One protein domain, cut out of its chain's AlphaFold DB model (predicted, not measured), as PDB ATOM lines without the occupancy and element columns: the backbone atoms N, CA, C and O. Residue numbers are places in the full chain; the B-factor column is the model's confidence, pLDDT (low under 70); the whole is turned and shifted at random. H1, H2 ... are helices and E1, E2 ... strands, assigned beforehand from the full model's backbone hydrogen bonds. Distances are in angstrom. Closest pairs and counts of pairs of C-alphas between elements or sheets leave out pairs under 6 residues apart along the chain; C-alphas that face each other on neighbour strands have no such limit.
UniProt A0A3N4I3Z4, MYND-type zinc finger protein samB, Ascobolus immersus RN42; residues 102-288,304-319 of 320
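Overview. This is residues 102 to 288 and 304 to 319 of the 320 residues of the protein "MYND-type zinc finger protein samB" of Ascobolus immersus RN42 (UniProt A0A3N4I3Z4). A twisted sheet of six strands has helices over both faces: it curls round H2 on one face, where H1 also lies, and H3 and the long H4 cover the other. H5, by the last residues of H4, and H6, farther out than H4, are off the sheet. The printed part has 203 residues, with six named helices and six named strands in the order E1 E2 H1 H2 E3 E4 E5 H3 H4 H5 H6 E6; the class is mixed, helices and strands. The sheet is branched, with E1 and E5 parallel and its other neighbour pairs antiparallel. The whole is compact and rounded, with a radius of gyration of the C-alphas of 17.2 A and spans of 51 by 41 by 35 A.

Along the chain. E1, residues 102 to 109, begins at C-alpha 102 (2.604, 40.387, -36.772). E2 is residues 120 to 128, 25.0 A long; H1 is 130 to 137; H2 is 145 to 164, 27.0 A. E3 is 186 to 188, E4 191 to 193 and E5 204 to 211, 22.5 A. H3 is 216 to 229, 19.8 A; H4, 233 to 258, measures 37.5 A. H5 is 262 to 265, H6 275 to 283, and E6, 313 to 318, ends at C-alpha 318 (21.670, 55.011, -37.828).

Arrangement. E1 and E2 form a hairpin, with N 105 and O 124 2.8 A apart. On the other side of E1 is E5, with N 205 and O 104 at 2.8 A. E6 is beside E2, with N 121 and O 317 at 2.9 A. E5 pairs with E3, N 187 and O 210 at 2.8 A, and forms a hairpin with E4, N 191 and O 206 at 2.8 A. H1 and H2 touch, about perpendicular at 86 degrees, closest at the C-alphas of Ala 135 and His 146, 6.8 A. On the opposite face, H4 has a height over the sheet of 9.0 A, H3 10.0 A. H4 touches H5 at the C-alphas of Ala 256 and Tyr 262, 5.8 A, and only just touches H6, with 3 pairs of C-alphas within 8 A, the closest Val 241 and Met 278, 7.1 A. In H1, H3 and H6 every O i to N i+4 pair is within hydrogen-bond range, in H2 15 of 16, in H4 21 of 22; H5 is too short for one.

Size, cuts and confidence. The farthest C-alphas, of Ala 217 and Gly 260, are 53.4 A apart. Residues 289 to 303 are not printed, and C-alphas 288 and 304 are 43.4 A apart across this cut. The link from H2 to E3 is long. Mean pLDDT of the printed part is 73.5; 76 residues are under 70: 138 to 170, 196 to 197, 264 to 288 and 304 to 319.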
ATOM      1  N   PRO A 102       1.470  39.469 -36.725       89.50
ATOM      2  CA  PRO A 102       2.604  40.387 -36.772       89.50
ATOM      3  C   PRO A 102       3.874  39.679 -37.271       89.50
ATOM      4  O   PRO A 102       4.290  38.662 -36.717       89.50
ATOM      5  N   LEU A 103       4.520  40.246 -38.289       89.06
ATOM      6  CA  LEU A 103       5.807  39.816 -38.841       89.06
ATOM      7  C   LEU A 103       6.848  40.924 -38.640       89.06
ATOM      8  O   LEU A 103       6.668  42.038 -39.136       89.06
ATOM      9  N   LEU A 104       7.966  40.615 -37.981       90.19
ATOM     10  CA  LEU A 104       9.081  41.553 -37.819       90.19
ATOM     11  C   LEU A 104      10.048  41.480 -39.011       90.19
ATOM     12  O   LEU A 104      10.858  40.562 -39.104       90.19
ATOM     13  N   HIS A 105      10.024  42.465 -39.904       89.69
ATOM     14  CA  HIS A 105      11.064  42.657 -40.918       89.69
ATOM     15  C   HIS A 105      12.173  43.554 -40.355       89.69
ATOM     16  O   HIS A 105      11.913  44.677 -39.919       89.69
ATOM     17  N   HIS A 106      13.412  43.072 -40.349       90.94
ATOM     18  CA  HIS A 106      14.525  43.764 -39.703       90.94
ATOM     19  C   HIS A 106      15.867  43.467 -40.380       90.94
ATOM     20  O   HIS A 106      15.976  42.545 -41.188       90.94
ATOM     21  N   GLY A 107      16.904  44.233 -40.046       90.06
ATOM     22  CA  GLY A 107      18.269  43.973 -40.500       90.06
ATOM     23  C   GLY A 107      19.037  45.235 -40.861       90.06
ATOM     24  O   GLY A 107      18.885  46.261 -40.199       90.06
ATOM     25  N   ILE A 108      19.896  45.138 -41.879       90.00
ATOM     26  CA  ILE A 108      20.986  46.096 -42.125       90.00
ATOM     27  C   ILE A 108      20.891  46.693 -43.529       90.00
ATOM     28  O   ILE A 108      20.760  45.966 -44.515       90.00
ATOM     29  N   ILE A 109      21.037  48.011 -43.622       89.38
ATOM     30  CA  ILE A 109      21.257  48.778 -44.852       89.38
ATOM     31  C   ILE A 109      22.729  49.197 -44.895       89.38
ATOM     32  O   ILE A 109      23.287  49.544 -43.857       89.38
ATOM     33  N   GLY A 110      23.365  49.184 -46.067       89.12
ATOM     34  CA  GLY A 110      24.762  49.608 -46.228       89.12
ATOM     35  C   GLY A 110      25.747  48.438 -46.299       89.12
ATOM     36  O   GLY A 110      25.476  47.445 -46.973       89.12
ATOM     37  N   HIS A 111      26.920  48.559 -45.671       91.50
ATOM     38  CA  HIS A 111      28.017  47.589 -45.800       91.50
ATOM     39  C   HIS A 111      28.184  46.785 -44.496       91.50
ATOM     40  O   HIS A 111      28.768  47.304 -43.549       91.50
ATOM     41  N   PRO A 112      27.760  45.506 -44.419       90.94
ATOM     42  CA  PRO A 112      27.605  44.805 -43.138       90.94
ATOM     43  C   PRO A 112      28.919  44.643 -42.350       90.94
ATOM     44  O   PRO A 112      28.933  44.781 -41.134       90.94
ATOM     45  N   LEU A 113      30.045  44.429 -43.041       91.00
ATOM     46  CA  LEU A 113      31.377  44.295 -42.428       91.00
ATOM     47  C   LEU A 113      32.083  45.636 -42.122       91.00
ATOM     48  O   LEU A 113      33.273  45.625 -41.821       91.00
ATOM     49  N   LYS A 114      31.424  46.796 -42.278       90.00
ATOM     50  CA  LYS A 114      32.053  48.110 -42.045       90.00
ATOM     51  C   LYS A 114      31.168  49.024 -41.217       90.00
ATOM     52  O   LYS A 114      30.017  49.294 -41.562       90.00
ATOM     53  N   GLU A 115      31.779  49.581 -40.182       83.06
ATOM     54  CA  GLU A 115      31.229  50.714 -39.451       83.06
ATOM     55  C   GLU A 115      31.348  51.960 -40.319       83.06
ATOM     56  O   GLU A 115      32.388  52.253 -40.910       83.06
ATOM     57  N   SER A 116      30.213  52.622 -40.493       82.81
ATOM     58  CA  SER A 116      30.046  53.787 -41.343       82.81
ATOM     59  C   SER A 116      28.711  54.436 -40.981       82.81
ATOM     60  O   SER A 116      27.737  53.700 -40.822       82.81
ATOM     61  N   PRO A 117      28.597  55.774 -40.974       76.81
ATOM     62  CA  PRO A 117      27.306  56.465 -40.872       76.81
ATOM     63  C   PRO A 117      26.319  56.161 -42.021       76.81
ATOM     64  O   PRO A 117      25.163  56.581 -41.969       76.81
ATOM     65  N   ALA A 118      26.766  55.459 -43.072       75.50
ATOM     66  CA  ALA A 118      25.925  54.924 -44.147       75.50
ATOM     67  C   ALA A 118      25.447  53.475 -43.901       75.50
ATOM     68  O   ALA A 118      24.615  52.977 -44.662       75.50
ATOM     69  N   THR A 119      25.955  52.796 -42.867       83.25
ATOM     70  CA  THR A 119      25.447  51.498 -42.406       83.25
ATOM     71  C   THR A 119      24.390  51.753 -41.326       83.25
ATOM     72  O   THR A 119      24.654  52.418 -40.327       83.25
ATOM     73  N   MET A 120      23.166  51.267 -41.531       84.38
ATOM     74  CA  MET A 120      22.010  51.576 -40.679       84.38
ATOM     75  C   MET A 120      21.218  50.312 -40.364       84.38
ATOM     76  O   MET A 120      21.048  49.459 -41.234       84.38
ATOM     77  N   ASN A 121      20.673  50.223 -39.154       83.44
ATOM     78  CA  ASN A 121      19.829  49.107 -38.749       83.44
ATOM     79  C   ASN A 121      18.349  49.512 -38.838       83.44
ATOM     80  O   ASN A 121      17.964  50.590 -38.381       83.44
ATOM     81  N   PHE A 122      17.495  48.651 -39.390       84.19
ATOM     82  CA  PHE A 122      16.053  48.902 -39.520       84.19
ATOM     83  C   PHE A 122      15.230  47.813 -38.824       84.19
ATOM     84  O   PHE A 122      15.660  46.659 -38.736       84.19
ATOM     85  N   ARG A 123      14.051  48.186 -38.315       85.50
ATOM     86  CA  ARG A 123      13.085  47.305 -37.633       85.50
ATOM     87  C   ARG A 123      11.671  47.760 -38.044       85.50
ATOM     88  O   ARG A 123      11.351  48.939 -37.935       85.50
ATOM     89  N   ARG A 124      10.822  46.870 -38.559       83.12
ATOM     90  CA  ARG A 124       9.456  47.193 -39.014       83.12
ATOM     91  C   ARG A 124       8.529  46.017 -38.750       83.12
ATOM     92  O   ARG A 124       8.854  44.895 -39.128       83.12
ATOM     93  N   VAL A 125       7.373  46.271 -38.144       84.25
ATOM     94  CA  VAL A 125       6.335  45.245 -37.977       84.25
ATOM     95  C   VAL A 125       5.288  45.420 -39.073       84.25
ATOM     96  O   VAL A 125       4.738  46.510 -39.246       84.25
ATOM     97  N   TYR A 126       5.033  44.342 -39.812       84.25
ATOM     98  CA  TYR A 126       3.956  44.234 -40.792       84.25
ATOM     99  C   TYR A 126       2.856  43.320 -40.251       84.25
ATOM    100  O   TYR A 126       3.144  42.265 -39.691       84.25
ATOM    101  N   ASN A 127       1.598  43.692 -40.465       83.25
ATOM    102  CA  ASN A 127       0.436  42.871 -40.135       83.25
ATOM    103  C   ASN A 127       0.048  42.053 -41.378       83.25
ATOM    104  O   ASN A 127      -0.397  42.636 -42.364       83.25
ATOM    105  N   ILE A 128       0.239  40.728 -41.367       82.81
ATOM    106  CA  ILE A 128       0.005  39.868 -42.546       82.81
ATOM    107  C   ILE A 128      -0.915  38.677 -42.244       82.81
ATOM    108  O   ILE A 128      -0.971  38.183 -41.125       82.81
ATOM    109  N   THR A 129      -1.658  38.200 -43.244       83.06
ATOM    110  CA  THR A 129      -2.640  37.107 -43.079       83.06
ATOM    111  C   THR A 129      -1.989  35.756 -42.757       83.06
ATOM    112  O   THR A 129      -0.829  35.522 -43.120       83.06
ATOM    113  N   GLU A 130      -2.734  34.818 -42.154       80.19
ATOM    114  CA  GLU A 130      -2.224  33.459 -41.903       80.19
ATOM    115  C   GLU A 130      -1.853  32.755 -43.211       80.19
ATOM    116  O   GLU A 130      -0.844  32.052 -43.282       80.19
ATOM    117  N   VAL A 131      -2.611  33.004 -44.286       77.94
ATOM    118  CA  VAL A 131      -2.285  32.530 -45.643       77.94
ATOM    119  C   VAL A 131      -0.883  32.985 -46.081       77.94
ATOM    120  O   VAL A 131      -0.132  32.201 -46.669       77.94
ATOM    121  N   THR A 132      -0.502  34.223 -45.754       77.94
ATOM    122  CA  THR A 132       0.828  34.781 -46.054       77.94
ATOM    123  C   THR A 132       1.901  34.147 -45.166       77.94
ATOM    124  O   THR A 132       2.924  33.681 -45.673       77.94
ATOM    125  N   MET A 133       1.643  34.024 -43.860       81.81
ATOM    126  CA  MET A 133       2.534  33.322 -42.925       81.81
ATOM    127  C   MET A 133       2.784  31.866 -43.335       81.81
ATOM    128  O   MET A 133       3.922  31.398 -43.311       81.81
ATOM    129  N   ALA A 134       1.750  31.144 -43.764       79.31
ATOM    130  CA  ALA A 134       1.856  29.761 -44.218       79.31
ATOM    131  C   ALA A 134       2.651  29.620 -45.531       79.31
ATOM    132  O   ALA A 134       3.241  28.562 -45.770       79.31
ATOM    133  N   ALA A 135       2.696  30.657 -46.374       73.62
ATOM    134  CA  ALA A 135       3.562  30.698 -47.552       73.62
ATOM    135  C   ALA A 135       5.038  30.946 -47.181       73.62
ATOM    136  O   ALA A 135       5.919  30.318 -47.770       73.62
ATOM    137  N   LEU A 136       5.310  31.795 -46.178       73.94
ATOM    138  CA  LEU A 136       6.657  32.002 -45.624       73.94
ATOM    139  C   LEU A 136       7.192  30.726 -44.953       73.94
ATOM    140  O   LEU A 136       8.206  30.179 -45.388       73.94
ATOM    141  N   LYS A 137       6.465  30.203 -43.952       76.12
ATOM    142  CA  LYS A 137       6.868  29.059 -43.107       76.12
ATOM    143  C   LYS A 137       7.250  27.803 -43.891       76.12
ATOM    144  O   LYS A 137       8.162  27.086 -43.503       76.12
ATOM    145  N   ARG A 138       6.555  27.512 -44.996       67.38
ATOM    146  CA  ARG A 138       6.777  26.281 -45.777       67.38
ATOM    147  C   ARG A 138       7.996  26.348 -46.707       67.38
ATOM    148  O   ARG A 138       8.247  25.376 -47.413       67.38
ATOM    149  N   GLY A 139       8.684  27.492 -46.802       57.75
ATOM    150  CA  GLY A 139       9.730  27.714 -47.809       57.75
ATOM    151  C   GLY A 139       9.217  27.621 -49.255       57.75
ATOM    152  O   GLY A 139      10.010  27.505 -50.188       57.75
ATOM    153  N   ILE A 140       7.894  27.648 -49.466       47.56
ATOM    154  CA  ILE A 140       7.302  27.548 -50.800       47.56
ATOM    155  C   ILE A 140       7.400  28.924 -51.442       47.56
ATOM    156  O   ILE A 140       6.531  29.784 -51.273       47.56
ATOM    157  N   ILE A 141       8.467  29.100 -52.220       46.69
ATOM    158  CA  ILE A 141       8.674  30.232 -53.122       46.69
ATOM    159  C   ILE A 141       7.651  30.125 -54.267       46.69
ATOM    160  O   ILE A 141       7.966  29.777 -55.404       46.69
ATOM    161  N   PHE A 142       6.380  30.400 -53.961       42.84
ATOM    162  CA  PHE A 142       5.382  30.680 -54.984       42.84
ATOM    163  C   PHE A 142       5.815  31.955 -55.702       42.84
ATOM    164  O   PHE A 142       5.866  33.025 -55.092       42.84
ATOM    165  N   THR A 143       6.070  31.825 -57.004       47.59
ATOM    166  CA  THR A 143       6.632  32.838 -57.919       47.59
ATOM    167  C   THR A 143       5.708  34.036 -58.190       47.59
ATOM    168  O   THR A 143       5.806  34.686 -59.225       47.59
ATOM    169  N   CYS A 144       4.768  34.300 -57.284       45.50
ATOM    170  CA  CYS A 144       3.916  35.478 -57.256       45.50
ATOM    171  C   CYS A 144       3.813  36.020 -55.825       45.50
ATOM    172  O   CYS A 144       4.294  37.111 -55.585       45.50
ATOM    173  N   HIS A 145       3.276  35.271 -54.855       42.62
ATOM    174  CA  HIS A 145       3.004  35.803 -53.508       42.62
ATOM    175  C   HIS A 145       4.255  35.974 -52.634       42.62
ATOM    176  O   HIS A 145       4.390  36.998 -51.971       42.62
ATOM    177  N   HIS A 146       5.188  35.014 -52.644       49.12
ATOM    178  CA  HIS A 146       6.422  35.144 -51.859       49.12
ATOM    179  C   HIS A 146       7.306  36.247 -52.463       49.12
ATOM    180  O   HIS A 146       7.760  37.142 -51.756       49.12
ATOM    181  N   THR A 147       7.450  36.251 -53.793       51.53
ATOM    182  CA  THR A 147       8.112  37.326 -54.545       51.53
ATOM    183  C   THR A 147       7.450  38.686 -54.311       51.53
ATOM    184  O   THR A 147       8.158  39.658 -54.080       51.53
ATOM    185  N   ALA A 148       6.115  38.768 -54.307       54.28
ATOM    186  CA  ALA A 148       5.391  40.004 -54.030       54.28
ATOM    187  C   ALA A 148       5.667  40.510 -52.615       54.28
ATOM    188  O   ALA A 148       5.982  41.682 -52.485       54.28
ATOM    189  N   LEU A 149       5.640  39.663 -51.575       58.66
ATOM    190  CA  LEU A 149       5.923  40.105 -50.203       58.66
ATOM    191  C   LEU A 149       7.389  40.527 -50.009       58.66
ATOM    192  O   LEU A 149       7.663  41.530 -49.348       58.66
ATOM    193  N   LEU A 150       8.337  39.802 -50.614       59.59
ATOM    194  CA  LEU A 150       9.748  40.193 -50.592       59.59
ATOM    195  C   LEU A 150       9.996  41.487 -51.375       59.59
ATOM    196  O   LEU A 150      10.785  42.308 -50.922       59.59
ATOM    197  N   ASN A 151       9.293  41.710 -52.488       57.09
ATOM    198  CA  ASN A 151       9.322  42.973 -53.229       57.09
ATOM    199  C   ASN A 151       8.545  44.087 -52.513       57.09
ATOM    200  O   ASN A 151       8.913  45.243 -52.659       57.09
ATOM    201  N   LEU A 152       7.533  43.771 -51.700       61.00
ATOM    202  CA  LEU A 152       6.871  44.708 -50.790       61.00
ATOM    203  C   LEU A 152       7.931  45.238 -49.818       61.00
ATOM    204  O   LEU A 152       8.231  46.426 -49.800       61.00
ATOM    205  N   CYS A 153       8.609  44.333 -49.112       63.16
ATOM    206  CA  CYS A 153       9.691  44.675 -48.193       63.16
ATOM    207  C   CYS A 153      10.862  45.391 -48.901       63.16
ATOM    208  O   CYS A 153      11.374  46.383 -48.386       63.16
ATOM    209  N   ALA A 154      11.270  44.933 -50.090       57.84
ATOM    210  CA  ALA A 154      12.423  45.458 -50.826       57.84
ATOM    211  C   ALA A 154      12.134  46.685 -51.716       57.84
ATOM    212  O   ALA A 154      13.083  47.334 -52.147       57.84
ATOM    213  N   HIS A 155      10.875  47.057 -51.964       58.88
ATOM    214  CA  HIS A 155      10.514  48.386 -52.471       58.88
ATOM    215  C   HIS A 155      10.228  49.340 -51.317       58.88
ATOM    216  O   HIS A 155      10.838  50.409 -51.260       58.88
ATOM    217  N   PHE A 156       9.366  48.965 -50.366       60.69
ATOM    218  CA  PHE A 156       8.998  49.878 -49.291       60.69
ATOM    219  C   PHE A 156      10.171  50.218 -48.388       60.69
ATOM    220  O   PHE A 156      10.285  51.388 -48.055       60.69
ATOM    221  N   THR A 157      11.083  49.308 -48.021       64.81
ATOM    222  CA  THR A 157      12.216  49.717 -47.166       64.81
ATOM    223  C   THR A 157      13.122  50.753 -47.858       64.81
ATOM    224  O   THR A 157      13.246  51.836 -47.295       64.81
ATOM    225  N   PRO A 158      13.661  50.557 -49.080       57.78
ATOM    226  CA  PRO A 158      14.411  51.606 -49.784       57.78
ATOM    227  C   PRO A 158      13.645  52.911 -50.034       57.78
ATOM    228  O   PRO A 158      14.225  53.989 -49.895       57.78
ATOM    229  N   VAL A 159      12.354  52.836 -50.387       58.16
ATOM    230  CA  VAL A 159      11.516  54.025 -50.609       58.16
ATOM    231  C   VAL A 159      11.332  54.788 -49.300       58.16
ATOM    232  O   VAL A 159      11.699  55.954 -49.225       58.16
ATOM    233  N   THR A 160      10.845  54.129 -48.250       58.12
ATOM    234  CA  THR A 160      10.586  54.759 -46.944       58.12
ATOM    235  C   THR A 160      11.860  55.308 -46.299       58.12
ATOM    236  O   THR A 160      11.860  56.454 -45.870       58.12
ATOM    237  N   VAL A 161      12.991  54.596 -46.379       61.09
ATOM    238  CA  VAL A 161      14.315  55.098 -45.947       61.09
ATOM    239  C   VAL A 161      14.755  56.340 -46.738       61.09
ATOM    240  O   VAL A 161      15.416  57.217 -46.189       61.09
ATOM    241  N   SER A 162      14.356  56.464 -48.007       57.66
ATOM    242  CA  SER A 162      14.625  57.654 -48.834       57.66
ATOM    243  C   SER A 162      13.640  58.815 -48.609       57.66
ATOM    244  O   SER A 162      13.893  59.912 -49.108       57.66
ATOM    245  N   TYR A 163      12.524  58.591 -47.904       55.19
ATOM    246  CA  TYR A 163      11.515  59.611 -47.577       55.19
ATOM    247  C   TYR A 163      11.615  60.089 -46.117       55.19
ATOM    248  O   TYR A 163      11.585  61.293 -45.872       55.19
ATOM    249  N   GLU A 164      11.757  59.172 -45.155       54.66
ATOM    250  CA  GLU A 164      11.718  59.452 -43.707       54.66
ATOM    251  C   GLU A 164      12.915  60.276 -43.217       54.66
ATOM    252  O   GLU A 164      12.764  61.147 -42.368       54.66
ATOM    253  N   ASP A 165      14.102  60.043 -43.779       55.66
ATOM    254  CA  ASP A 165      15.347  60.691 -43.346       55.66
ATOM    255  C   ASP A 165      15.477  62.149 -43.853       55.66
ATOM    256  O   ASP A 165      16.477  62.822 -43.612       55.66
ATOM    257  N   GLY A 166      14.525  62.640 -44.661       52.75
ATOM    258  CA  GLY A 166      14.591  63.944 -45.346       52.75
ATOM    259  C   GLY A 166      15.695  64.062 -46.417       52.75
ATOM    260  O   GLY A 166      15.689  64.991 -47.233       52.75
ATOM    261  N   ARG A 167      16.628  63.103 -46.461       55.50
ATOM    262  CA  ARG A 167      17.717  62.978 -47.436       55.50
ATOM    263  C   ARG A 167      17.160  62.597 -48.813       55.50
ATOM    264  O   ARG A 167      17.159  61.423 -49.185       55.50
ATOM    265  N   LYS A 168      16.702  63.608 -49.570       52.56
ATOM    266  CA  LYS A 168      16.317  63.531 -50.997       52.56
ATOM    267  C   LYS A 168      17.152  62.475 -51.726       52.56
ATOM    268  O   LYS A 168      18.352  62.701 -51.841       52.56
ATOM    269  N   LYS A 169      16.521  61.385 -52.206       54.97
ATOM    270  CA  LYS A 169      17.137  60.280 -52.980       54.97
ATOM    271  C   LYS A 169      18.649  60.188 -52.746       54.97
ATOM    272  O   LYS A 169      19.414  60.630 -53.597       54.97
ATOM    273  N   LEU A 170      19.047  59.661 -51.585       59.88
ATOM    274  CA  LEU A 170      20.453  59.413 -51.259       59.88
ATOM    275  C   LEU A 170      21.204  58.903 -52.498       59.88
ATOM    276  O   LEU A 170      20.786  57.905 -53.093       59.88
ATOM    277  N   ASP A 171      22.294  59.584 -52.866       74.38
ATOM    278  CA  ASP A 171      23.210  59.178 -53.937       74.38
ATOM    279  C   ASP A 171      24.012  57.952 -53.477       74.38
ATOM    280  O   ASP A 171      25.220  57.990 -53.232       74.38
ATOM    281  N   TRP A 172      23.287  56.849 -53.293       83.88
ATOM    282  CA  TRP A 172      23.799  55.569 -52.856       83.88
ATOM    283  C   TRP A 172      24.880  55.121 -53.834       83.88
ATOM    284  O   TRP A 172      24.613  54.816 -54.997       83.88
ATOM    285  N   THR A 173      26.117  55.065 -53.362       91.56
ATOM    286  CA  THR A 173      27.221  54.463 -54.098       91.56
ATOM    287  C   THR A 173      27.257  52.966 -53.819       91.56
ATOM    288  O   THR A 173      26.923  52.501 -52.729       91.56
ATOM    289  N   CYS A 174      27.635  52.175 -54.818       93.31
ATOM    290  CA  CYS A 174      27.756  50.735 -54.675       93.31
ATOM    291  C   CYS A 174      28.812  50.405 -53.617       93.31
ATOM    292  O   CYS A 174      29.984  50.747 -53.791       93.31
ATOM    293  N   ALA A 175      28.410  49.677 -52.571       93.25
ATOM    294  CA  ALA A 175      29.236  49.417 -51.391       93.25
ATOM    295  C   ALA A 175      30.598  48.763 -51.715       93.25
ATOM    296  O   ALA A 175      31.549  48.918 -50.951       93.25
ATOM    297  N   ASN A 176      30.699  48.058 -52.849       95.75
ATOM    298  CA  ASN A 176      31.927  47.444 -53.355       95.75
ATOM    299  C   ASN A 176      32.820  48.351 -54.216       95.75
ATOM    300  O   ASN A 176      34.038  48.258 -54.105       95.75
ATOM    301  N   CYS A 177      32.263  49.185 -55.099       95.69
ATOM    302  CA  CYS A 177      33.057  49.860 -56.139       95.69
ATOM    303  C   CYS A 177      32.897  51.383 -56.212       95.69
ATOM    304  O   CYS A 177      33.463  51.996 -57.113       95.69
ATOM    305  N   GLY A 178      32.109  52.000 -55.327       93.69
ATOM    306  CA  GLY A 178      31.907  53.454 -55.279       93.69
ATOM    307  C   GLY A 178      31.104  54.052 -56.445       93.69
ATOM    308  O   GLY A 178      30.608  55.166 -56.327       93.69
ATOM    309  N   ALA A 179      30.912  53.326 -57.551       94.75
ATOM    310  CA  ALA A 179      30.062  53.765 -58.656       94.75
ATOM    311  C   ALA A 179      28.592  53.911 -58.201       94.75
ATOM    312  O   ALA A 179      28.150  53.099 -57.384       94.75
ATOM    313  N   PRO A 180      27.813  54.874 -58.732       91.81
ATOM    314  CA  PRO A 180      26.412  55.068 -58.348       91.81
ATOM    315  C   PRO A 180      25.558  53.793 -58.442       91.81
ATOM    316  O   PRO A 180      25.740  52.974 -59.348       91.81
ATOM    317  N   ALA A 181      24.603  53.643 -57.524       88.12
ATOM    318  CA  ALA A 181      23.549  52.634 -57.555       88.12
ATOM    319  C   ALA A 181      22.312  53.226 -58.263       88.12
ATOM    320  O   ALA A 181      21.512  53.919 -57.626       88.12
ATOM    321  N   PRO A 182      22.145  53.027 -59.586       79.00
ATOM    322  CA  PRO A 182      21.184  53.788 -60.379       79.00
ATOM    323  C   PRO A 182      19.750  53.545 -59.900       79.00
ATOM    324  O   PRO A 182      19.292  52.407 -59.828       79.00
ATOM    325  N   GLY A 183      19.043  54.624 -59.558       74.25
ATOM    326  CA  GLY A 183      17.679  54.556 -59.026       74.25
ATOM    327  C   GLY A 183      17.567  54.043 -57.583       74.25
ATOM    328  O   GLY A 183      16.456  53.744 -57.160       74.25
ATOM    329  N   GLY A 184      18.672  53.944 -56.835       75.06
ATOM    330  CA  GLY A 184      18.674  53.360 -55.490       75.06
ATOM    331  C   GLY A 184      18.580  51.834 -55.524       75.06
ATOM    332  O   GLY A 184      17.770  51.244 -54.817       75.06
ATOM    333  N   GLN A 185      19.370  51.183 -56.383       83.12
ATOM    334  CA  GLN A 185      19.435  49.721 -56.446       83.12
ATOM    335  C   GLN A 185      20.126  49.127 -55.211       83.12
ATOM    336  O   GLN A 185      21.250  49.492 -54.867       83.12
ATOM    337  N   PHE A 186      19.489  48.124 -54.606       87.50
ATOM    338  CA  PHE A 186      20.047  47.319 -53.520       87.50
ATOM    339  C   PHE A 186      20.118  45.849 -53.935       87.50
ATOM    340  O   PHE A 186      19.182  45.310 -54.524       87.50
ATOM    341  N   TRP A 187      21.219  45.182 -53.598       89.31
ATOM    342  CA  TRP A 187      21.224  43.726 -53.493       89.31
ATOM    343  C   TRP A 187      20.588  43.344 -52.158       89.31
ATOM    344  O   TRP A 187      20.892  43.973 -51.140       89.31
ATOM    345  N   HIS A 188      19.734  42.321 -52.162       87.94
ATOM    346  CA  HIS A 188      19.064  41.854 -50.957       87.94
ATOM    347  C   HIS A 188      18.980  40.333 -50.870       87.94
ATOM    348  O   HIS A 188      18.927  39.634 -51.884       87.94
ATOM    349  N   LYS A 189      18.977  39.822 -49.635       83.56
ATOM    350  CA  LYS A 189      18.777  38.401 -49.345       83.56
ATOM    351  C   LYS A 189      18.090  38.231 -47.982       83.56
ATOM    352  O   LYS A 189      18.771  38.283 -46.957       83.56
ATOM    353  N   PRO A 190      16.759  38.050 -47.971       84.88
ATOM    354  CA  PRO A 190      15.990  37.857 -46.753       84.88
ATOM    355  C   PRO A 190      16.071  36.409 -46.258       84.88
ATOM    356  O   PRO A 190      16.171  35.465 -47.045       84.88
ATOM    357  N   TYR A 191      15.983  36.249 -44.943       84.50
ATOM    358  CA  TYR A 191      15.976  34.986 -44.217       84.50
ATOM    359  C   TYR A 191      14.790  34.996 -43.252       84.50
ATOM    360  O   TYR A 191      14.671  35.914 -42.445       84.50
ATOM    361  N   PHE A 192      13.906  34.004 -43.350       85.75
ATOM    362  CA  PHE A 192      12.724  33.894 -42.493       85.75
ATOM    363  C   PHE A 192      13.001  32.983 -41.288       85.75
ATOM    364  O   PHE A 192      13.536  31.887 -41.464       85.75
ATOM    365  N   TYR A 193      12.616  33.427 -40.090       85.56
ATOM    366  CA  TYR A 193      12.805  32.721 -38.823       85.56
ATOM    367  C   TYR A 193      11.459  32.547 -38.112       85.56
ATOM    368  O   TYR A 193      10.776  33.518 -37.782       85.56
ATOM    369  N   ASP A 194      11.083  31.294 -37.860       82.81
ATOM    370  CA  ASP A 194       9.827  30.920 -37.206       82.81
ATOM    371  C   ASP A 194      10.073  30.528 -35.742       82.81
ATOM    372  O   ASP A 194       9.975  29.362 -35.369       82.81
ATOM    373  N   MET A 195      10.448  31.508 -34.913       75.50
ATOM    374  CA  MET A 195      10.866  31.286 -33.515       75.50
ATOM    375  C   MET A 195       9.722  30.894 -32.557       75.50
ATOM    376  O   MET A 195       9.980  30.577 -31.396       75.50
ATOM    377  N   GLY A 196       8.473  30.911 -33.035       64.94
ATOM    378  CA  GLY A 196       7.266  30.633 -32.253       64.94
ATOM    379  C   GLY A 196       6.863  31.784 -31.322       64.94
ATOM    380  O   GLY A 196       7.662  32.264 -30.518       64.94
ATOM    381  N   MET A 197       5.590  32.199 -31.382       65.50
ATOM    382  CA  MET A 197       5.070  33.244 -30.484       65.50
ATOM    383  C   MET A 197       5.004  32.799 -29.018       65.50
ATOM    384  O   MET A 197       4.934  33.650 -28.135       65.50
ATOM    385  N   ASP A 198       5.073  31.494 -28.748       72.69
ATOM    386  CA  ASP A 198       5.044  30.915 -27.397       72.69
ATOM    387  C   ASP A 198       6.262  31.345 -26.557       72.69
ATOM    388  O   ASP A 198       6.156  31.529 -25.347       72.69
ATOM    389  N   ASN A 199       7.397  31.620 -27.213       76.62
ATOM    390  CA  ASN A 199       8.592  32.216 -26.600       76.62
ATOM    391  C   ASN A 199       8.480  33.750 -26.444       76.62
ATOM    392  O   ASN A 199       9.431  34.422 -26.047       76.62
ATOM    393  N   GLY A 200       7.340  34.340 -26.817       82.69
ATOM    394  CA  GLY A 200       7.101  35.782 -26.884       82.69
ATOM    395  C   GLY A 200       7.765  36.492 -28.070       82.69
ATOM    396  O   GLY A 200       7.687  37.721 -28.152       82.69
ATOM    397  N   TRP A 201       8.447  35.769 -28.962       88.75
ATOM    398  CA  TRP A 201       9.176  36.335 -30.102       88.75
ATOM    399  C   TRP A 201       8.273  36.390 -31.337       88.75
ATOM    400  O   TRP A 201       7.481  35.483 -31.590       88.75
ATOM    401  N   LEU A 202       8.389  37.460 -32.124       88.81
ATOM    402  CA  LEU A 202       7.685  37.548 -33.399       88.81
ATOM    403  C   LEU A 202       8.312  36.588 -34.423       88.81
ATOM    404  O   LEU A 202       9.537  36.443 -34.443       88.81
ATOM    405  N   PRO A 203       7.520  35.984 -35.333       90.31
ATOM    406  CA  PRO A 203       8.095  35.447 -36.558       90.31
ATOM    407  C   PRO A 203       8.766  36.604 -37.312       90.31
ATOM    408  O   PRO A 203       8.221  37.713 -37.376       90.31
ATOM    409  N   SER A 204       9.954  36.373 -37.866       90.38
ATOM    410  CA  SER A 204      10.773  37.463 -38.397       90.38
ATOM    411  C   SER A 204      11.366  37.188 -39.772       90.38
ATOM    412  O   SER A 204      11.486  36.052 -40.227       90.38
ATOM    413  N   MET A 205      11.729  38.271 -40.449       90.12
ATOM    414  CA  MET A 205      12.461  38.275 -41.704       90.12
ATOM    415  C   MET A 205      13.695  39.165 -41.537       90.12
ATOM    416  O   MET A 205      13.586  40.392 -41.575       90.12
ATOM    417  N   TRP A 206      14.863  38.548 -41.368       90.00
ATOM    418  CA  TRP A 206      16.143  39.254 -41.324       90.00
ATOM    419  C   TRP A 206      16.664  39.468 -42.745       90.00
ATOM    420  O   TRP A 206      16.773  38.510 -43.513       90.00
ATOM    421  N   ASN A 207      16.974  40.703 -43.124       90.06
ATOM    422  CA  ASN A 207      17.329  41.051 -44.497       90.06
ATOM    423  C   ASN A 207      18.493  42.052 -44.562       90.06
ATOM    424  O   ASN A 207      18.660  42.921 -43.706       90.06
ATOM    425  N   PHE A 208      19.287  41.933 -45.621       90.25
ATOM    426  CA  PHE A 208      20.393  42.830 -45.940       90.25
ATOM    427  C   PHE A 208      19.996  43.687 -47.139       90.25
ATOM    428  O   PHE A 208      19.486  43.151 -48.117       90.25
ATOM    429  N   LEU A 209      20.248  44.992 -47.090       90.31
ATOM    430  CA  LEU A 209      20.000  45.938 -48.177       90.31
ATOM    431  C   LEU A 209      21.323  46.628 -48.526       90.31
ATOM    432  O   LEU A 209      21.666  47.675 -47.977       90.31
ATOM    433  N   ILE A 210      22.093  46.023 -49.433       92.00
ATOM    434  CA  ILE A 210      23.455  46.469 -49.772       92.00
ATOM    435  C   ILE A 210      23.430  47.268 -51.090       92.00
ATOM    436  O   ILE A 210      23.158  46.670 -52.139       92.00
ATOM    437  N   PRO A 211      23.724  48.587 -51.084       91.69
ATOM    438  CA  PRO A 211      23.756  49.430 -52.283       91.69
ATOM    439  C   PRO A 211      24.579  48.831 -53.431       91.69
ATOM    440  O   PRO A 211      25.743  48.463 -53.241       91.69
ATOM    441  N   THR A 212      24.007  48.739 -54.635       93.31
ATOM    442  CA  THR A 212      24.626  48.038 -55.773       93.31
ATOM    443  C   THR A 212      24.498  48.776 -57.105       93.31
ATOM    444  O   THR A 212      23.455  49.320 -57.438       93.31
ATOM    445  N   CYS A 213      25.552  48.723 -57.922       94.06
ATOM    446  CA  CYS A 213      25.557  49.228 -59.301       94.06
ATOM    447  C   CYS A 213      25.075  48.180 -60.330       94.06
ATOM    448  O   CYS A 213      25.437  48.247 -61.504       94.06
ATOM    449  N   GLY A 214      24.367  47.134 -59.885       91.88
ATOM    450  CA  GLY A 214      23.869  46.022 -60.710       91.88
ATOM    451  C   GLY A 214      24.935  45.051 -61.248       91.88
ATOM    452  O   GLY A 214      24.632  43.890 -61.522       91.88
ATOM    453  N   LYS A 215      26.204  45.474 -61.365       95.00
ATOM    454  CA  LYS A 215      27.305  44.660 -61.910       95.00
ATOM    455  C   LYS A 215      27.490  43.357 -61.118       95.00
ATOM    456  O   LYS A 215      27.744  43.382 -59.914       95.00
ATOM    457  N   MET A 216      27.475  42.220 -61.820       94.81
ATOM    458  CA  MET A 216      27.565  40.871 -61.230       94.81
ATOM    459  C   MET A 216      28.786  40.646 -60.326       94.81
ATOM    460  O   MET A 216      28.682  39.931 -59.333       94.81
ATOM    461  N   ALA A 217      29.925  41.288 -60.609       96.56
ATOM    462  CA  ALA A 217      31.101  41.232 -59.736       96.56
ATOM    463  C   ALA A 217      30.837  41.841 -58.343       96.56
ATOM    464  O   ALA A 217      31.286  41.294 -57.340       96.56
ATOM    465  N   CYS A 218      30.064  42.933 -58.267       96.19
ATOM    466  CA  CYS A 218      29.682  43.551 -56.995       96.19
ATOM    467  C   CYS A 218      28.628  42.706 -56.273       96.19
ATOM    468  O   CYS A 218      28.784  42.432 -55.091       96.19
ATOM    469  N   VAL A 219      27.619  42.202 -56.995       93.69
ATOM    470  CA  VAL A 219      26.587  41.301 -56.443       93.69
ATOM    471  C   VAL A 219      27.205  40.066 -55.774       93.69
ATOM    472  O   VAL A 219      26.933  39.811 -54.603       93.69
ATOM    473  N   ARG A 220      28.129  39.368 -56.451       95.12
ATOM    474  CA  ARG A 220      28.863  38.230 -55.860       95.12
ATOM    475  C   ARG A 220      29.704  38.634 -54.645       95.12
ATOM    476  O   ARG A 220      29.883  37.833 -53.731       95.12
ATOM    477  N   LYS A 221      30.228  39.866 -54.607       96.75
ATOM    478  CA  LYS A 221      30.989  40.362 -53.452       96.75
ATOM    479  C   LYS A 221      30.086  40.698 -52.260       96.75
ATOM    480  O   LYS A 221      30.462  40.424 -51.127       96.75
ATOM    481  N   HIS A 222      28.874  41.193 -52.510       94.56
ATOM    482  CA  HIS A 222      27.858  41.419 -51.479       94.56
ATOM    483  C   HIS A 222      27.372  40.089 -50.871       94.56
ATOM    484  O   HIS A 222      27.242  39.981 -49.653       94.56
ATOM    485  N   GLU A 223      27.203  39.050 -51.699       92.69
ATOM    486  CA  GLU A 223      26.920  37.677 -51.252       92.69
ATOM    487  C   GLU A 223      28.020  37.120 -50.338       92.69
ATOM    488  O   GLU A 223      27.712  36.583 -49.272       92.69
ATOM    489  N   GLN A 224      29.294  37.296 -50.714       95.56
ATOM    490  CA  GLN A 224      30.437  36.925 -49.871       95.56
ATOM    491  C   GLN A 224      30.403  37.656 -48.524       95.56
ATOM    492  O   GLN A 224      30.480  37.006 -47.487       95.56
ATOM    493  N   TRP A 225      30.234  38.981 -48.523       95.19
ATOM    494  CA  TRP A 225      30.225  39.775 -47.292       95.19
ATOM    495  C   TRP A 225      29.083  39.430 -46.340       95.19
ATOM    496  O   TRP A 225      29.269  39.479 -45.130       95.19
ATOM    497  N   MET A 226      27.907  39.077 -46.860       93.00
ATOM    498  CA  MET A 226      26.795  38.601 -46.038       93.00
ATOM    499  C   MET A 226      27.128  37.237 -45.407       93.00
ATOM    500  O   MET A 226      26.948  37.059 -44.203       93.00
ATOM    501  N   ALA A 227      27.686  36.302 -46.187       92.50
ATOM    502  CA  ALA A 227      28.089  34.978 -45.703       92.50
ATOM    503  C   ALA A 227      29.297  35.010 -44.741       92.50
ATOM    504  O   ALA A 227      29.485  34.089 -43.949       92.50
ATOM    505  N   GLU A 228      30.113  36.060 -44.815       94.69
ATOM    506  CA  GLU A 228      31.205  36.377 -43.893       94.69
ATOM    507  C   GLU A 228      30.660  37.022 -42.607       94.69
ATOM    508  O   GLU A 228      30.895  36.512 -41.514       94.69
ATOM    509  N   TYR A 229      29.833  38.067 -42.727       93.69
ATOM    510  CA  TYR A 229      29.252  38.793 -41.594       93.69
ATOM    511  C   TYR A 229      28.420  37.895 -40.674       93.69
ATOM    512  O   TYR A 229      28.562  37.983 -39.456       93.69
ATOM    513  N   LYS A 230      27.619  36.976 -41.237       90.88
ATOM    514  CA  LYS A 230      26.838  35.992 -40.461       90.88
ATOM    515  C   LYS A 230      27.685  35.086 -39.555       90.88
ATOM    516  O   LYS A 230      27.133  34.510 -38.626       90.88
ATOM    517  N   LYS A 231      28.990  34.947 -39.818       92.12
ATOM    518  CA  LYS A 231      29.926  34.148 -39.007       92.12
ATOM    519  C   LYS A 231      30.618  34.964 -37.913       92.12
ATOM    520  O   LYS A 231      31.307  34.385 -37.087       92.12
ATOM    521  N   THR A 232      30.475  36.289 -37.928       93.88
ATOM    522  CA  THR A 232      31.037  37.163 -36.891       93.88
ATOM    523  C   THR A 232      30.107  37.215 -35.683       93.88
ATOM    524  O   THR A 232      28.887  37.276 -35.847       93.88
ATOM    525  N   GLU A 233      30.667  37.293 -34.475       93.31
ATOM    526  CA  GLU A 233      29.881  37.434 -33.239       93.31
ATOM    527  C   GLU A 233      28.968  38.662 -33.266       93.31
ATOM    528  O   GLU A 233      27.816  38.600 -32.845       93.31
ATOM    529  N   ARG A 234      29.427  39.757 -33.886       91.00
ATOM    530  CA  ARG A 234      28.590  40.930 -34.163       91.00
ATOM    531  C   ARG A 234      27.374  40.594 -35.026       91.00
ATOM    532  O   ARG A 234      26.284  41.078 -34.740       91.00
ATOM    533  N   GLY A 235      27.552  39.812 -36.090       90.31
ATOM    534  CA  GLY A 235      26.467  39.431 -36.992       90.31
ATOM    535  C   GLY A 235      25.441  38.510 -36.341       90.31
ATOM    536  O   GLY A 235      24.249  38.665 -36.604       90.31
ATOM    537  N   LYS A 236      25.881  37.626 -35.433       90.88
ATOM    538  CA  LYS A 236      24.985  36.892 -34.527       90.88
ATOM    539  C   LYS A 236      24.240  37.871 -33.602       90.88
ATOM    540  O   LYS A 236      23.011  37.908 -33.607       90.88
ATOM    541  N   LYS A 237      24.977  38.707 -32.854       90.75
ATOM    542  CA  LYS A 237      24.447  39.650 -31.850       90.75
ATOM    543  C   LYS A 237      23.428  40.631 -32.431       90.75
ATOM    544  O   LYS A 237      22.355  40.772 -31.856       90.75
ATOM    545  N   GLU A 238      23.701  41.266 -33.573       89.38
ATOM    546  CA  GLU A 238      22.747  42.189 -34.208       89.38
ATOM    547  C   GLU A 238      21.455  41.471 -34.619       89.38
ATOM    548  O   GLU A 238      20.375  42.005 -34.383       89.38
ATOM    549  N   MET A 239      21.534  40.255 -35.181       90.19
ATOM    550  CA  MET A 239      20.337  39.481 -35.533       90.19
ATOM    551  C   MET A 239      19.451  39.243 -34.303       90.19
ATOM    552  O   MET A 239      18.246  39.481 -34.369       90.19
ATOM    553  N   PHE A 240      20.048  38.816 -33.187       90.38
ATOM    554  CA  PHE A 240      19.318  38.500 -31.959       90.38
ATOM    555  C   PHE A 240      18.792  39.739 -31.230       90.38
ATOM    556  O   PHE A 240      17.603  39.783 -30.924       90.38
ATOM    557  N   VAL A 241      19.615  40.772 -31.019       88.81
ATOM    558  CA  VAL A 241      19.174  42.024 -30.375       88.81
ATOM    559  C   VAL A 241      18.072  42.692 -31.202       88.81
ATOM    560  O   VAL A 241      17.032  43.060 -30.663       88.81
ATOM    561  N   SER A 242      18.227  42.767 -32.527       88.12
ATOM    562  CA  SER A 242      17.217  43.357 -33.414       88.12
ATOM    563  C   SER A 242      15.873  42.612 -33.393       88.12
ATOM    564  O   SER A 242      14.817  43.243 -33.497       88.12
ATOM    565  N   LEU A 243      15.904  41.286 -33.215       89.31
ATOM    566  CA  LEU A 243      14.725  40.426 -33.086       89.31
ATOM    567  C   LEU A 243      14.054  40.546 -31.706       89.31
ATOM    568  O   LEU A 243      12.827  40.647 -31.619       89.31
ATOM    569  N   GLU A 244      14.846  40.580 -30.635       90.00
ATOM    570  CA  GLU A 244      14.364  40.723 -29.259       90.00
ATOM    571  C   GLU A 244      13.725  42.104 -29.041       90.00
ATOM    572  O   GLU A 244      12.571  42.179 -28.610       90.00
ATOM    573  N   GLU A 245      14.398  43.179 -29.464       88.50
ATOM    574  CA  GLU A 245      13.882  44.552 -29.442       88.50
ATOM    575  C   GLU A 245      12.596  44.706 -30.259       88.50
ATOM    576  O   GLU A 245      11.599  45.214 -29.747       88.50
ATOM    577  N   GLY A 246      12.591  44.244 -31.516       87.12
ATOM    578  CA  GLY A 246      11.422  44.345 -32.394       87.12
ATOM    579  C   GLY A 246      10.230  43.501 -31.928       87.12
ATOM    580  O   GLY A 246       9.084  43.832 -32.232       87.12
ATOM    581  N   SER A 247      10.475  42.452 -31.137       88.81
ATOM    582  CA  SER A 247       9.417  41.689 -30.464       88.81
ATOM    583  C   SER A 247       8.935  42.388 -29.187       88.81
ATOM    584  O   SER A 247       7.729  42.467 -28.945       88.81
ATOM    585  N   ARG A 248       9.851  42.940 -28.379       88.25
ATOM    586  CA  ARG A 248       9.551  43.705 -27.155       88.25
ATOM    587  C   ARG A 248       8.678  44.927 -27.455       88.25
ATOM    588  O   ARG A 248       7.607  45.055 -26.862       88.25
ATOM    589  N   ALA A 249       9.069  45.694 -28.471       83.81
ATOM    590  CA  ALA A 249       8.319  46.782 -29.095       83.81
ATOM    591  C   ALA A 249       6.828  46.466 -29.299       83.81
ATOM    592  O   ALA A 249       5.935  47.226 -28.908       83.81
ATOM    593  N   TYR A 250       6.553  45.316 -29.917       86.56
ATOM    594  CA  TYR A 250       5.199  44.888 -30.236       86.56
ATOM    595  C   TYR A 250       4.422  44.454 -28.986       86.56
ATOM    596  O   TYR A 250       3.268  44.845 -28.815       86.56
ATOM    597  N   ARG A 251       5.055  43.712 -28.065       88.00
ATOM    598  CA  ARG A 251       4.428  43.313 -26.789       88.00
ATOM    599  C   ARG A 251       4.025  44.531 -25.948       88.00
ATOM    600  O   ARG A 251       2.956  44.525 -25.344       88.00
ATOM    601  N   GLU A 252       4.849  45.574 -25.923       86.88
ATOM    602  CA  GLU A 252       4.565  46.840 -25.227       86.88
ATOM    603  C   GLU A 252       3.432  47.624 -25.913       86.88
ATOM    604  O   GLU A 252       2.490  48.055 -25.245       86.88
ATOM    605  N   THR A 253       3.452  47.698 -27.250       83.31
ATOM    606  CA  THR A 253       2.373  48.273 -28.079       83.31
ATOM    607  C   THR A 253       1.017  47.613 -27.799       83.31
ATOM    608  O   THR A 253       0.015  48.314 -27.628       83.31
ATOM    609  N   ILE A 254       0.963  46.277 -27.729       84.88
ATOM    610  CA  ILE A 254      -0.276  45.536 -27.452       84.88
ATOM    611  C   ILE A 254      -0.771  45.794 -26.026       84.88
ATOM    612  O   ILE A 254      -1.912  46.226 -25.874       84.88
ATOM    613  N   LYS A 255       0.087  45.668 -25.003       87.25
ATOM    614  CA  LYS A 255      -0.282  45.958 -23.602       87.25
ATOM    615  C   LYS A 255      -0.857  47.367 -23.424       87.25
ATOM    616  O   LYS A 255      -1.867  47.551 -22.751       87.25
ATOM    617  N   ALA A 256      -0.237  48.370 -24.042       82.25
ATOM    618  CA  ALA A 256      -0.701  49.753 -23.963       82.25
ATOM    619  C   ALA A 256      -2.005  49.997 -24.751       82.25
ATOM    620  O   ALA A 256      -2.802  50.852 -24.364       82.25
ATOM    621  N   LYS A 257      -2.267  49.231 -25.821       81.88
ATOM    622  CA  LYS A 257      -3.561  49.226 -26.524       81.88
ATOM    623  C   LYS A 257      -4.662  48.578 -25.674       81.88
ATOM    624  O   LYS A 257      -5.756  49.131 -25.599       81.88
ATOM    625  N   GLU A 258      -4.370  47.459 -25.015       87.94
ATOM    626  CA  GLU A 258      -5.283  46.753 -24.100       87.94
ATOM    627  C   GLU A 258      -5.629  47.602 -22.867       87.94
ATOM    628  O   GLU A 258      -6.786  47.650 -22.455       87.94
ATOM    629  N   ALA A 259      -4.660  48.356 -22.339       91.38
ATOM    630  CA  ALA A 259      -4.860  49.330 -21.264       91.38
ATOM    631  C   ALA A 259      -5.612  50.613 -21.694       91.38
ATOM    632  O   ALA A 259      -5.838  51.492 -20.867       91.38
ATOM    633  N   GLY A 260      -5.963  50.772 -22.978       91.25
ATOM    634  CA  GLY A 260      -6.604  51.979 -23.521       91.25
ATOM    635  C   GLY A 260      -5.659  53.166 -23.782       91.25
ATOM    636  O   GLY A 260      -6.048  54.129 -24.446       91.25
ATOM    637  N   ASN A 261      -4.393  53.079 -23.369       84.94
ATOM    638  CA  ASN A 261      -3.378  54.140 -23.446       84.94
ATOM    639  C   ASN A 261      -2.735  54.292 -24.843       84.94
ATOM    640  O   ASN A 261      -1.612  54.775 -24.984       84.94
ATOM    641  N   TYR A 262      -3.449  53.932 -25.916       71.12
ATOM    642  CA  TYR A 262      -2.917  53.891 -27.289       71.12
ATOM    643  C   TYR A 262      -2.325  55.229 -27.791       71.12
ATOM    644  O   TYR A 262      -1.463  55.239 -28.669       71.12
ATOM    645  N   LYS A 263      -2.731  56.371 -27.215       73.06
ATOM    646  CA  LYS A 263      -2.148  57.688 -27.534       73.06
ATOM    647  C   LYS A 263      -0.666  57.805 -27.153       73.06
ATOM    648  O   LYS A 263       0.059  58.530 -27.826       73.06
ATOM    649  N   GLU A 264      -0.214  57.090 -26.124       61.38
ATOM    650  CA  GLU A 264       1.182  57.119 -25.664       61.38
ATOM    651  C   GLU A 264       2.085  56.207 -26.505       61.38
ATOM    652  O   GLU A 264       3.263  56.504 -26.688       61.38
ATOM    653  N   VAL A 265       1.524  55.155 -27.115       56.00
ATOM    654  CA  VAL A 265       2.255  54.203 -27.976       56.00
ATOM    655  C   VAL A 265       2.944  54.900 -29.150       56.00
ATOM    656  O   VAL A 265       4.073  54.560 -29.481       56.00
ATOM    657  N   LYS A 266       2.330  55.944 -29.728       53.47
ATOM    658  CA  LYS A 266       2.955  56.748 -30.798       53.47
ATOM    659  C   LYS A 266       4.209  57.524 -30.356       53.47
ATOM    660  O   LYS A 266       4.891  58.078 -31.213       53.47
ATOM    661  N   LYS A 267       4.513  57.575 -29.054       46.78
ATOM    662  CA  LYS A 267       5.759  58.134 -28.509       46.78
ATOM    663  C   LYS A 267       6.850  57.071 -28.310       46.78
ATOM    664  O   LYS A 267       8.020  57.433 -28.300       46.78
ATOM    665  N   TYR A 268       6.503  55.782 -28.239       45.22
ATOM    666  CA  TYR A 268       7.454  54.660 -28.178       45.22
ATOM    667  C   TYR A 268       8.071  54.342 -29.557       45.22
ATOM    668  O   TYR A 268       8.137  53.194 -29.994       45.22
ATOM    669  N   ASN A 269       8.564  55.378 -30.240       46.84
ATOM    670  CA  ASN A 269       9.605  55.210 -31.247       46.84
ATOM    671  C   ASN A 269      10.926  54.964 -30.508       46.84
ATOM    672  O   ASN A 269      11.210  55.620 -29.509       46.84
ATOM    673  N   PHE A 270      11.714  54.004 -30.984       49.59
ATOM    674  CA  PHE A 270      12.800  53.411 -30.205       49.59
ATOM    675  C   PHE A 270      13.934  54.397 -29.944       49.59
ATOM    676  O   PHE A 270      14.735  54.699 -30.832       49.59
ATOM    677  N   GLU A 271      14.001  54.878 -28.702       41.56
ATOM    678  CA  GLU A 271      15.143  55.633 -28.206       41.56
ATOM    679  C   GLU A 271      16.410  54.767 -28.271       41.56
ATOM    680  O   GLU A 271      16.393  53.543 -28.116       41.56
ATOM    681  N   ARG A 272      17.514  55.422 -28.624       40.22
ATOM    682  CA  ARG A 272      18.705  54.789 -29.187       40.22
ATOM    683  C   ARG A 272      19.579  54.167 -28.098       40.22
ATOM    684  O   ARG A 272      20.346  54.890 -27.469       40.22
ATOM    685  N   ARG A 273      19.536  52.841 -27.966       52.84
ATOM    686  CA  ARG A 273      20.484  52.089 -27.131       52.84
ATOM    687  C   ARG A 273      21.913  52.175 -27.673       52.84
ATOM    688  O   ARG A 273      22.126  52.088 -28.888       52.84
ATOM    689  N   GLY A 274      22.885  52.364 -26.782       43.84
ATOM    690  CA  GLY A 274      24.314  52.305 -27.116       43.84
ATOM    691  C   GLY A 274      24.842  50.865 -27.268       43.84
ATOM    692  O   GLY A 274      24.178  49.929 -26.826       43.84
ATOM    693  N   PRO A 275      26.048  50.656 -27.839       46.59
ATOM    694  CA  PRO A 275      26.664  49.325 -27.925       46.59
ATOM    695  C   PRO A 275      26.809  48.636 -26.561       46.59
ATOM    696  O   PRO A 275      26.525  47.449 -26.448       46.59
ATOM    697  N   GLU A 276      27.160  49.402 -25.523       51.62
ATOM    698  CA  GLU A 276      27.288  48.945 -24.131       51.62
ATOM    699  C   GLU A 276      25.963  48.364 -23.601       51.62
ATOM    700  O   GLU A 276      25.929  47.270 -23.042       51.62
ATOM    701  N   GLU A 277      24.834  49.023 -23.886       55.22
ATOM    702  CA  GLU A 277      23.500  48.517 -23.538       55.22
ATOM    703  C   GLU A 277      23.122  47.236 -24.304       55.22
ATOM    704  O   GLU A 277      22.237  46.504 -23.858       55.22
ATOM    705  N   MET A 278      23.765  46.943 -25.444       54.50
ATOM    706  CA  MET A 278      23.557  45.686 -26.174       54.50
ATOM    707  C   MET A 278      24.306  44.509 -25.537       54.50
ATOM    708  O   MET A 278      23.873  43.373 -25.719       54.50
ATOM    709  N   ASP A 279      25.425  44.736 -24.839       61.00
ATOM    710  CA  ASP A 279      26.087  43.686 -24.047       61.00
ATOM    711  C   ASP A 279      25.256  43.372 -22.803       61.00
ATOM    712  O   ASP A 279      24.811  42.236 -22.641       61.00
ATOM    713  N   THR A 280      24.875  44.401 -22.040       66.19
ATOM    714  CA  THR A 280      23.954  44.253 -20.903       66.19
ATOM    715  C   THR A 280      22.616  43.613 -21.306       66.19
ATOM    716  O   THR A 280      22.031  42.867 -20.520       66.19
ATOM    717  N   ALA A 281      22.114  43.838 -22.526       55.56
ATOM    718  CA  ALA A 281      20.917  43.153 -23.022       55.56
ATOM    719  C   ALA A 281      21.116  41.636 -23.207       55.56
ATOM    720  O   ALA A 281      20.212  40.878 -22.861       55.56
ATOM    721  N   LEU A 282      22.271  41.178 -23.710       53.06
ATOM    722  CA  LEU A 282      22.563  39.741 -23.833       53.06
ATOM    723  C   LEU A 282      22.780  39.081 -22.466       53.06
ATOM    724  O   LEU A 282      22.244  37.999 -22.221       53.06
ATOM    725  N   GLU A 283      23.508  39.745 -21.567       68.88
ATOM    726  CA  GLU A 283      23.771  39.254 -20.206       68.88
ATOM    727  C   GLU A 283      22.463  39.012 -19.436       68.88
ATOM    728  O   GLU A 283      22.267  37.941 -18.861       68.88
ATOM    729  N   ASN A 284      21.514  39.955 -19.504       63.59
ATOM    730  CA  ASN A 284      20.193  39.822 -18.873       63.59
ATOM    731  C   ASN A 284      19.304  38.720 -19.490       63.59
ATOM    732  O   ASN A 284      18.306  38.339 -18.876       63.59
ATOM    733  N   LEU A 285      19.633  38.207 -20.681       52.47
ATOM    734  CA  LEU A 285      18.935  37.077 -21.309       52.47
ATOM    735  C   LEU A 285      19.570  35.717 -20.967       52.47
ATOM    736  O   LEU A 285      18.961  34.690 -21.261       52.47
ATOM    737  N   GLY A 286      20.767  35.689 -20.367       59.84
ATOM    738  CA  GLY A 286      21.480  34.449 -20.035       59.84
ATOM    739  C   GLY A 286      21.910  33.623 -21.255       59.84
ATOM    740  O   GLY A 286      22.010  32.401 -21.163       59.84
ATOM    741  N   LEU A 287      22.115  34.268 -22.411       54.50
ATOM    742  CA  LEU A 287      22.421  33.607 -23.683       54.50
ATOM    743  C   LEU A 287      23.927  33.614 -23.986       54.50
ATOM    744  O   LEU A 287      24.470  34.619 -24.442       54.50
ATOM    745  N   GLU A 288      24.590  32.468 -23.814       51.97
ATOM    746  CA  GLU A 288      25.958  32.263 -24.308       51.97
ATOM    747  C   GLU A 288      25.975  32.153 -25.844       51.97
ATOM    748  O   GLU A 288      25.245  31.356 -26.442       51.97
ATOM    749  N   PRO A 304       7.910  39.929 -62.099       28.66
ATOM    750  CA  PRO A 304       7.328  41.261 -62.448       28.66
ATOM    751  C   PRO A 304       6.377  41.886 -61.358       28.66
ATOM    752  O   PRO A 304       6.314  41.330 -60.263       28.66
ATOM    753  N   PRO A 305       5.680  43.039 -61.594       33.00
ATOM    754  CA  PRO A 305       4.815  43.762 -60.608       33.00
ATOM    755  C   PRO A 305       3.458  43.068 -60.284       33.00
ATOM    756  O   PRO A 305       3.193  42.008 -60.845       33.00
ATOM    757  N   TRP A 306       2.536  43.536 -59.409       27.83
ATOM    758  CA  TRP A 306       2.077  44.887 -58.952       27.83
ATOM    759  C   TRP A 306       1.170  44.783 -57.670       27.83
ATOM    760  O   TRP A 306       0.885  43.656 -57.274       27.83
ATOM    761  N   ILE A 307       0.638  45.914 -57.127       33.31
ATOM    762  CA  ILE A 307      -0.413  46.084 -56.046       33.31
ATOM    763  C   ILE A 307       0.104  45.999 -54.575       33.31
ATOM    764  O   ILE A 307       1.019  45.217 -54.352       33.31
ATOM    765  N   VAL A 308      -0.405  46.651 -53.494       30.06
ATOM    766  CA  VAL A 308      -1.065  47.957 -53.112       30.06
ATOM    767  C   VAL A 308      -0.816  48.128 -51.575       30.06
ATOM    768  O   VAL A 308      -0.533  47.136 -50.907       30.06
ATOM    769  N   GLU A 309      -0.875  49.344 -51.008       29.61
ATOM    770  CA  GLU A 309      -0.580  49.666 -49.585       29.61
ATOM    771  C   GLU A 309      -1.774  49.556 -48.606       29.61
ATOM    772  O   GLU A 309      -2.867  49.996 -48.942       29.61
ATOM    773  N   GLU A 310      -1.516  49.111 -47.362       31.72
ATOM    774  CA  GLU A 310      -2.204  49.518 -46.111       31.72
ATOM    775  C   GLU A 310      -1.191  49.512 -44.926       31.72
ATOM    776  O   GLU A 310      -0.017  49.186 -45.114       31.72
ATOM    777  N   GLU A 311      -1.600  49.960 -43.729       35.66
ATOM    778  CA  GLU A 311      -0.722  50.516 -42.672       35.66
ATOM    779  C   GLU A 311       0.420  49.613 -42.131       35.66
ATOM    780  O   GLU A 311       0.233  48.446 -41.783       35.66
ATOM    781  N   ALA A 312       1.602  50.219 -41.931       38.34
ATOM    782  CA  ALA A 312       2.789  49.623 -41.301       38.34
ATOM    783  C   ALA A 312       3.287  50.448 -40.089       38.34
ATOM    784  O   ALA A 312       2.877  51.595 -39.903       38.34
ATOM    785  N   ILE A 313       4.184  49.880 -39.269       40.47
ATOM    786  CA  ILE A 313       4.763  50.534 -38.072       40.47
ATOM    787  C   ILE A 313       6.289  50.674 -38.227       40.47
ATOM    788  O   ILE A 313       6.981  49.701 -38.526       40.47
ATOM    789  N   TYR A 314       6.819  51.887 -38.042       42.16
ATOM    790  CA  TYR A 314       8.073  52.349 -38.654       42.16
ATOM    791  C   TYR A 314       9.230  52.574 -37.660       42.16
ATOM    792  O   TYR A 314       9.065  53.325 -36.704       42.16
ATOM    793  N   VAL A 315      10.418  51.995 -37.915       41.22
ATOM    794  CA  VAL A 315      11.667  52.299 -37.182       41.22
ATOM    795  C   VAL A 315      12.911  52.196 -38.085       41.22
ATOM    796  O   VAL A 315      13.151  51.170 -38.731       41.22
ATOM    797  N   GLY A 316      13.765  53.222 -38.061       35.19
ATOM    798  CA  GLY A 316      15.110  53.208 -38.648       35.19
ATOM    799  C   GLY A 316      16.119  53.865 -37.704       35.19
ATOM    800  O   GLY A 316      15.842  54.931 -37.163       35.19
ATOM    801  N   ILE A 317      17.274  53.227 -37.480       35.72
ATOM    802  CA  ILE A 317      18.293  53.685 -36.525       35.72
ATOM    803  C   ILE A 317      19.669  53.734 -37.215       35.72
ATOM    804  O   ILE A 317      20.190  52.692 -37.624       35.72
ATOM    805  N   PRO A 318      20.304  54.916 -37.338       34.38
ATOM    806  CA  PRO A 318      21.670  55.011 -37.828       34.38
ATOM    807  C   PRO A 318      22.683  54.574 -36.763       34.38
ATOM    808  O   PRO A 318      22.692  55.063 -35.621       34.38
ATOM    809  N   LEU A 319      23.602  53.701 -37.176       33.81
ATOM    810  CA  LEU A 319      24.864  53.525 -36.469       33.81
ATOM    811  C   LEU A 319      25.697  54.811 -36.635       33.81
ATOM    812  O   LEU A 319      25.578  55.525 -37.635       33.81
TER     813      LEU A 319